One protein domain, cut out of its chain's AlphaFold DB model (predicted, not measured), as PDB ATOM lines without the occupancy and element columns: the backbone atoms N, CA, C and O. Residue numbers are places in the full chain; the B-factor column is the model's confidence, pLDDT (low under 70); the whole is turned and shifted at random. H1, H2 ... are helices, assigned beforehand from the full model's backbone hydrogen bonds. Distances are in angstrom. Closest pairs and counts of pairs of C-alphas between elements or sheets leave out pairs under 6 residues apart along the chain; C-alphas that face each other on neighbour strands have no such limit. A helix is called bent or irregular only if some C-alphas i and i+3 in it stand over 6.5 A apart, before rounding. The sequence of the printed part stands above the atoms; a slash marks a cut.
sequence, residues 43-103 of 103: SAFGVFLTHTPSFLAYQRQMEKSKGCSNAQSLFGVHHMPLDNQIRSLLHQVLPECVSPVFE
ATOM      1  N   SER A  43     155.506 146.846 206.995       90.50
ATOM      2  CA  SER A  43     156.146 145.599 206.572       90.50
ATOM      3  C   SER A  43     157.520 145.438 207.213       90.50
ATOM      4  O   SER A  43     157.806 144.366 207.739       90.50
ATOM      5  N   ALA A  44     158.343 146.493 207.243       89.94
ATOM      6  CA  ALA A  44     159.641 146.474 207.921       89.94
ATOM      7  C   ALA A  44     159.501 146.179 209.417       89.94
ATOM      8  O   ALA A  44     160.221 145.337 209.947       89.94
ATOM      9  N   PHE A  45     158.534 146.812 210.084       89.19
ATOM     10  CA  PHE A  45     158.221 146.528 211.481       89.19
ATOM     11  C   PHE A  45     157.815 145.059 211.687       89.19
ATOM     12  O   PHE A  45     158.308 144.395 212.599       89.19
ATOM     13  N   GLY A  46     156.992 144.521 210.783       89.00
ATOM     14  CA  GLY A  46     156.613 143.113 210.768       89.00
ATOM     15  C   GLY A  46     157.809 142.161 210.677       89.00
ATOM     16  O   GLY A  46     157.832 141.171 211.407       89.00
ATOM     17  N   VAL A  47     158.828 142.481 209.864       88.06
ATOM     18  CA  VAL A  47     160.063 141.676 209.755       88.06
ATOM     19  C   VAL A  47     160.726 141.494 211.124       88.06
ATOM     20  O   VAL A  47     161.111 140.375 211.453       88.06
ATOM     21  N   PHE A  48     160.820 142.549 211.941       84.94
ATOM     22  CA  PHE A  48     161.458 142.476 213.263       84.94
ATOM     23  C   PHE A  48     160.686 141.615 214.268       84.94
ATOM     24  O   PHE A  48     161.289 141.025 215.162       84.94
ATOM     25  N   LEU A  49     159.362 141.526 214.127       82.81
ATOM     26  CA  LEU A  49     158.497 140.786 215.049       82.81
ATOM     27  C   LEU A  49     158.294 139.323 214.656       82.81
ATOM     28  O   LEU A  49     157.842 138.513 215.466       82.81
ATOM     29  N   THR A  50     158.606 138.965 213.415       79.44
ATOM     30  CA  THR A  50     158.461 137.595 212.927       79.44
ATOM     31  C   THR A  50     159.823 136.944 212.737       79.44
ATOM     32  O   THR A  50     160.595 137.328 211.862       79.44
ATOM     33  N   HIS A  51     160.103 135.889 213.495       78.94
ATOM     34  CA  HIS A  51     161.332 135.105 213.357       78.94
ATOM     35  C   HIS A  51     161.258 134.150 212.154       78.94
ATOM     36  O   HIS A  51     161.169 132.934 212.313       78.94
ATOM     37  N   THR A  52     161.249 134.701 210.938       82.50
ATOM     38  CA  THR A  52     161.161 133.920 209.692       82.50
ATOM     39  C   THR A  52     162.361 134.188 208.781       82.50
ATOM     40  O   THR A  52     162.803 135.333 208.702       82.50
ATOM     41  N   PRO A  53     162.873 133.179 208.047       82.88
ATOM     42  CA  PRO A  53     163.991 133.370 207.114       82.88
ATOM     43  C   PRO A  53     163.666 134.311 205.947       82.88
ATOM     44  O   PRO A  53     164.551 134.959 205.399       82.88
ATOM     45  N   SER A  54     162.393 134.377 205.552       88.50
ATOM     46  CA  SER A  54     161.886 135.341 204.581       88.50
ATOM     47  C   SER A  54     160.477 135.742 204.982       88.50
ATOM     48  O   SER A  54     159.534 134.954 204.853       88.50
ATOM     49  N   PHE A  55     160.340 136.986 205.438       88.38
ATOM     50  CA  PHE A  55     159.051 137.553 205.816       88.38
ATOM     51  C   PHE A  55     158.061 137.467 204.658       88.38
ATOM     52  O   PHE A  55     156.978 136.910 204.811       88.38
ATOM     53  N   LEU A  56     158.468 137.923 203.471       91.12
ATOM     54  CA  LEU A  56     157.635 137.897 202.275       91.12
ATOM     55  C   LEU A  56     157.147 136.485 201.925       91.12
ATOM     56  O   LEU A  56     155.962 136.295 201.636       91.12
ATOM     57  N   ALA A  57     158.043 135.492 201.926       91.62
ATOM     58  CA  ALA A  57     157.667 134.117 201.613       91.62
ATOM     59  C   ALA A  57     156.661 133.577 202.637       91.62
ATOM     60  O   ALA A  57     155.661 132.966 202.256       91.62
ATOM     61  N   TYR A  58     156.886 133.874 203.918       91.94
ATOM     62  CA  TYR A  58     155.996 133.476 204.999       91.94
ATOM     63  C   TYR A  58     154.608 134.127 204.887       91.94
ATOM     64  O   TYR A  58     153.598 133.425 204.969       91.94
ATOM     65  N   GLN A  59     154.527 135.435 204.612       93.31
ATOM     66  CA  GLN A  59     153.242 136.124 204.424       93.31
ATOM     67  C   GLN A  59     152.467 135.559 203.223       93.31
ATOM     68  O   GLN A  59     151.284 135.248 203.352       93.31
ATOM     69  N   ARG A  60     153.142 135.321 202.087       93.31
ATOM     70  CA  ARG A  60     152.527 134.706 200.894       93.31
ATOM     71  C   ARG A  60     152.026 133.289 201.156       93.31
ATOM     72  O   ARG A  60     150.986 132.892 200.635       93.31
ATOM     73  N   GLN A  61     152.771 132.501 201.927       94.31
ATOM     74  CA  GLN A  61     152.349 131.153 202.299       94.31
ATOM     75  C   GLN A  61     151.105 131.188 203.193       94.31
ATOM     76  O   GLN A  61     150.192 130.383 202.997       94.31
ATOM     77  N   MET A  62     151.038 132.115 204.150       93.31
ATOM     78  CA  MET A  62     149.846 132.290 204.980       93.31
ATOM     79  C   MET A  62     148.637 132.741 204.167       93.31
ATOM     80  O   MET A  62     147.582 132.138 204.311       93.31
ATOM     81  N   GLU A  63     148.788 133.692 203.245       93.19
ATOM     82  CA  GLU A  63     147.698 134.081 202.338       93.19
ATOM     83  C   GLU A  63     147.172 132.890 201.535       93.19
ATOM     84  O   GLU A  63     145.967 132.671 201.474       93.19
ATOM     85  N   LYS A  64     148.063 132.052 200.988       94.62
ATOM     86  CA  LYS A  64     147.660 130.845 200.250       94.62
ATOM     87  C   LYS A  64     146.961 129.797 201.119       94.62
ATOM     88  O   LYS A  64     146.082 129.103 200.628       94.62
ATOM     89  N   SER A  65     147.384 129.635 202.371       94.94
ATOM     90  CA  SER A  65     146.892 128.561 203.251       94.94
ATOM     91  C   SER A  65     145.696 128.963 204.114       94.94
ATOM     92  O   SER A  65     144.888 128.109 204.462       94.94
ATOM     93  N   LYS A  66     145.582 130.245 204.470       93.12
ATOM     94  CA  LYS A  66     144.593 130.783 205.416       93.12
ATOM     95  C   LYS A  66     143.736 131.907 204.831       93.12
ATOM     96  O   LYS A  66     142.814 132.361 205.499       93.12
ATOM     97  N   GLY A  67     144.038 132.384 203.623       93.19
ATOM     98  CA  GLY A  67     143.334 133.499 202.984       93.19
ATOM     99  C   GLY A  67     143.748 134.888 203.483       93.19
ATOM    100  O   GLY A  67     143.297 135.883 202.925       93.19
ATOM    101  N   CYS A  68     144.607 134.977 204.505       91.50
ATOM    102  CA  CYS A  68     145.138 136.237 205.023       91.50
ATOM    103  C   CYS A  68     146.560 136.072 205.582       91.50
ATOM    104  O   CYS A  68     146.955 134.987 206.020       91.50
ATOM    105  N   SER A  69     147.331 137.161 205.574       93.44
ATOM    106  CA  SER A  69     148.666 137.234 206.178       93.44
ATOM    107  C   SER A  69     148.665 137.977 207.524       93.44
ATOM    108  O   SER A  69     147.731 138.711 207.859       93.44
ATOM    109  N   ASN A  70     149.738 137.828 208.310       91.62
ATOM    110  CA  ASN A  70     149.959 138.629 209.523       91.62
ATOM    111  C   ASN A  70     150.180 140.097 209.152       91.62
ATOM    112  O   ASN A  70     149.738 140.988 209.866       91.62
ATOM    113  N   ALA A  71     150.832 140.352 208.018       91.50
ATOM    114  CA  ALA A  71     150.990 141.694 207.476       91.50
ATOM    115  C   ALA A  71     149.647 142.407 207.299       91.50
ATOM    116  O   ALA A  71     149.488 143.529 207.771       91.50
ATOM    117  N   GLN A  72     148.660 141.729 206.718       91.56
ATOM    118  CA  GLN A  72     147.311 142.273 206.565       91.56
ATOM    119  C   GLN A  72     146.580 142.387 207.908       91.56
ATOM    120  O   GLN A  72     146.050 143.443 208.239       91.56
ATOM    121  N   SER A  73     146.555 141.310 208.695       90.56
ATOM    122  CA  SER A  73     145.692 141.220 209.881       90.56
ATOM    123  C   SER A  73     146.237 141.933 211.123       90.56
ATOM    124  O   SER A  73     145.471 142.586 211.826       90.56
ATOM    125  N   LEU A  74     147.538 141.828 211.403       89.62
ATOM    126  CA  LEU A  74     148.169 142.421 212.588       89.62
ATOM    127  C   LEU A  74     148.684 143.832 212.314       89.62
ATOM    128  O   LEU A  74     148.555 144.712 213.159       89.62
ATOM    129  N   PHE A  75     149.269 144.050 211.136       90.19
ATOM    130  CA  PHE A  75     149.965 145.301 210.830       90.19
ATOM    131  C   PHE A  75     149.153 146.233 209.935       90.19
ATOM    132  O   PHE A  75     149.313 147.442 210.056       90.19
ATOM    133  N   GLY A  76     148.193 145.716 209.160       88.69
ATOM    134  CA  GLY A  76     147.346 146.494 208.243       88.69
ATOM    135  C   GLY A  76     148.024 146.867 206.938       88.69
ATOM    136  O   GLY A  76     147.660 147.872 206.344       88.69
ATOM    137  N   VAL A  77     149.009 146.082 206.512       90.19
ATOM    138  CA  VAL A  77     149.650 146.243 205.208       90.19
ATOM    139  C   VAL A  77     148.639 145.885 204.122       90.19
ATOM    140  O   VAL A  77     148.129 144.762 204.089       90.19
ATOM    141  N   HIS A  78     148.372 146.825 203.222       87.75
ATOM    142  CA  HIS A  78     147.448 146.640 202.107       87.75
ATOM    143  C   HIS A  78     148.145 145.994 200.912       87.75
ATOM    144  O   HIS A  78     147.646 145.017 200.346       87.75
ATOM    145  N   HIS A  79     149.326 146.499 200.555       86.19
ATOM    146  CA  HIS A  79     150.138 145.966 199.471       86.19
ATOM    147  C   HIS A  79     151.492 145.506 199.992       86.19
ATOM    148  O   HIS A  79     152.308 146.316 200.406       86.19
ATOM    149  N   MET A  80     151.750 144.199 199.921       87.50
ATOM    150  CA  MET A  80     152.996 143.603 200.401       87.50
ATOM    151  C   MET A  80     154.196 144.000 199.516       87.50
ATOM    152  O   MET A  80     154.293 143.512 198.381       87.50
ATOM    153  N   PRO A  81     155.129 144.834 200.011       86.69
ATOM    154  CA  PRO A  81     156.332 145.190 199.280       86.69
ATOM    155  C   PRO A  81     157.364 144.055 199.318       86.69
ATOM    156  O   PRO A  81     157.348 143.177 200.179       86.69
ATOM    157  N   LEU A  82     158.297 144.084 198.368       86.56
ATOM    158  CA  LEU A  82     159.494 143.242 198.410       86.56
ATOM    159  C   LEU A  82     160.557 143.886 199.308       86.56
ATOM    160  O   LEU A  82     160.607 145.109 199.425       86.56
ATOM    161  N   ASP A  83     161.479 143.090 199.843       84.50
ATOM    162  CA  ASP A  83     162.550 143.558 200.734       84.50
ATOM    163  C   ASP A  83     163.375 144.714 200.136       84.50
ATOM    164  O   ASP A  83     163.726 145.675 200.825       84.50
ATOM    165  N   ASN A  84     163.660 144.668 198.829       85.00
ATOM    166  CA  ASN A  84     164.373 145.744 198.137       85.00
ATOM    167  C   ASN A  84     163.544 147.034 198.029       85.00
ATOM    168  O   ASN A  84     164.112 148.121 198.088       85.00
ATOM    169  N   GLN A  85     162.218 146.928 197.916       85.25
ATOM    170  CA  GLN A  85     161.305 148.073 197.909       85.25
ATOM    171  C   GLN A  85     161.200 148.692 199.301       85.25
ATOM    172  O   GLN A  85     161.282 149.908 199.422       85.25
ATOM    173  N   ILE A  86     161.119 147.863 200.350       86.50
ATOM    174  CA  ILE A  86     161.170 148.322 201.745       86.50
ATOM    175  C   ILE A  86     162.448 149.134 201.973       86.50
ATOM    176  O   ILE A  86     162.386 150.275 202.424       86.50
ATOM    177  N   ARG A  87     163.610 148.592 201.588       84.44
ATOM    178  CA  ARG A  87     164.895 149.294 201.722       84.44
ATOM    179  C   ARG A  87     164.936 150.579 200.896       84.44
ATOM    180  O   ARG A  87     165.357 151.613 201.399       84.44
ATOM    181  N   SER A  88     164.486 150.529 199.643       84.12
ATOM    182  CA  SER A  88     164.464 151.702 198.764       84.12
ATOM    183  C   SER A  88     163.536 152.805 199.271       84.12
ATOM    184  O   SER A  88     163.768 153.967 198.957       84.12
ATOM    185  N   LEU A  89     162.504 152.476 200.040       82.62
ATOM    186  CA  LEU A  89     161.606 153.466 200.620       82.62
ATOM    187  C   LEU A  89     162.153 154.037 201.920       82.62
ATOM    188  O   LEU A  89     162.213 155.250 202.089       82.62
ATOM    189  N   LEU A  90     162.613 153.160 202.807       83.88
ATOM    190  CA  LEU A  90     163.011 153.552 204.151       83.88
ATOM    191  C   LEU A  90     164.433 154.114 204.233       83.88
ATOM    192  O   LEU A  90     164.740 154.777 205.213       83.88
ATOM    193  N   HIS A  91     165.299 153.925 203.225       82.94
ATOM    194  CA  HIS A  91     166.666 154.473 203.279       82.94
ATOM    195  C   HIS A  91     166.728 156.006 203.351       82.94
ATOM    196  O   HIS A  91     167.764 156.548 203.719       82.94
ATOM    197  N   GLN A  92     165.649 156.695 202.968       77.81
ATOM    198  CA  GLN A  92     165.549 158.159 203.007       77.81
ATOM    199  C   GLN A  92     164.905 158.667 204.302       77.81
ATOM    200  O   GLN A  92     164.871 159.872 204.533       77.81
ATOM    201  N   VAL A  93     164.373 157.765 205.131       83.25
ATOM    202  CA  VAL A  93     163.723 158.111 206.393       83.25
ATOM    203  C   VAL A  93     164.792 158.182 207.475       83.25
ATOM    204  O   VAL A  93     165.454 157.189 207.777       83.25
ATOM    205  N   LEU A  94     164.961 159.367 208.053       85.94
ATOM    206  CA  LEU A  94     165.843 159.565 209.196       85.94
ATOM    207  C   LEU A  94     165.275 158.848 210.439       85.94
ATOM    208  O   LEU A  94     164.055 158.846 210.622       85.94
ATOM    209  N   PRO A  95     166.105 158.241 211.308       84.31
ATOM    210  CA  PRO A  95     165.625 157.553 212.512       84.31
ATOM    211  C   PRO A  95     164.764 158.435 213.428       84.31
ATOM    212  O   PRO A  95     163.810 157.961 214.041       84.31
ATOM    213  N   GLU A  96     165.055 159.733 213.481       88.00
ATOM    214  CA  GLU A  96     164.337 160.720 214.287       88.00
ATOM    215  C   GLU A  96     162.868 160.849 213.863       88.00
ATOM    216  O   GLU A  96     162.006 161.134 214.691       88.00
ATOM    217  N   CYS A  97     162.552 160.559 212.595       85.31
ATOM    218  CA  CYS A  97     161.189 160.587 212.072       85.31
ATOM    219  C   CYS A  97     160.265 159.551 212.728       85.31
ATOM    220  O   CYS A  97     159.052 159.745 212.724       85.31
ATOM    221  N   VAL A  98     160.816 158.460 213.278       83.94
ATOM    222  CA  VAL A  98     160.047 157.391 213.944       83.94
ATOM    223  C   VAL A  98     160.194 157.390 215.469       83.94
ATOM    224  O   VAL A  98     159.490 156.639 216.143       83.94
ATOM    225  N   SER A  99     161.051 158.257 216.026       85.12
ATOM    226  CA  SER A  99     161.232 158.430 217.479       85.12
ATOM    227  C   SER A  99     159.925 158.688 218.247       85.12
ATOM    228  O   SER A  99     159.742 158.051 219.283       85.12
ATOM    229  N   PRO A 100     158.968 159.502 217.741       86.19
ATOM    230  CA  PRO A 100     157.725 159.798 218.462       86.19
ATOM    231  C   PRO A 100     156.848 158.581 218.781       86.19
ATOM    232  O   PRO A 100     155.879 158.702 219.519       86.19
ATOM    233  N   VAL A 101     157.127 157.409 218.200       84.75
ATOM    234  CA  VAL A 101     156.383 156.178 218.501       84.75
ATOM    235  C   VAL A 101     156.856 155.508 219.800       84.75
ATOM    236  O   VAL A 101     156.149 154.655 220.339       84.75
ATOM    237  N   PHE A 102     158.044 155.861 220.295       80.50
ATOM    238  CA  PHE A 102     158.680 155.237 221.459       80.50
ATOM    239  C   PHE A 102     158.650 156.103 222.726       80.50
ATOM    240  O   PHE A 102     159.153 155.664 223.761       80.50
ATOM    241  N   GLU A 103     158.079 157.304 222.639       71.00
ATOM    242  CA  GLU A 103     157.887 158.256 223.743       71.00
ATOM    243  C   GLU A 103     156.485 158.121 224.356       71.00
ATOM    244  O   GLU A 103     156.387 158.192 225.603       71.00
TER     245      GLU A 103
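This is residues 43 to 103 of the 103 residues of an uncharacterized protein of Moorea sp. SIO4E2 (UniProt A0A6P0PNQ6). Four short helices, H1 to H4, make a small body with few contacts: H1 lies in the middle between H3 and H4, nearly at right angles to H2 and H3 and only just so to H4, and H2 lies at the end away from H5. Residues 91 to 103, which include H5, stick out past H4 as an arm that adds to the length. The printed part has 61 residues with five named helices, H1 to H5 in that order along the chain, and no named strand; its class is all helix. It is only just loose, close to compact, with a radius of gyration of the C-alphas of 12.7 A, and only just elongated, spanning 38 by 25 by 21 A.

H1 is residues 43 to 49, 10.0 A from first to last C-alpha, with C-alpha 43 at (156.146, 145.599, 206.572). H2, residues 55 to 66, is the longest helix by residues and measures 16.0 A; its C-alpha 66 is at (144.593, 130.783, 205.416). H3 is residues 70 to 75, 6.8 A long. H4 is residues 83 to 90, 10.6 A long. H5 is residues 95 to 101, 11.1 A long, and ends with C-alpha 101 at (156.383, 156.178, 218.501); it is irregular, with C-alphas 97 and 100 standing 7.3 A apart.

H1 touches H3, about perpendicular at 79 degrees; their closest C-alphas, those of Ser 43 and Ala 71, are 6.5 A apart. H1 and H4 are close but not clearly touching, their closest C-alphas being those of Ala 44 and Ile 86 at 6.6 A; at 73 degrees they are only just about perpendicular. H1 and H2 are also close but not clearly touching, with the C-alphas of Val 47 and Phe 55 closest at 5.8 A, and they are about perpendicular at 90 degrees. H2 only just touches H3, with 3 pairs of C-alphas within 8 A and with its residues 59 to 62 alone; the closest C-alphas are those of Gln 59 and Asn 70, 6.6 A apart. H3 and H4 are apart, and H5 is apart from H1, H2, H3 and H4. In H1, H2, H3 and H4 every O i to N i+4 pair is within hydrogen-bond range; in H5 1 of 3 is, beside 3 of 4 O i to N i+3 pairs.

The two C-alphas farthest apart, those of Ser 65 and Glu 96, are 38.2 A apart. Residues 91 to 103, of which 95 to 101 belong to H5, stand free; the body without them has 48 residues and spans 29 by 22 by 16 A. The printed part has no cut and ends at the chain's last residue, Glu 103. The link from H3 to H4 is short, the other three are tight, and no link is long. The mean pLDDT of the printed part is 87.4, and no printed residue is under 70.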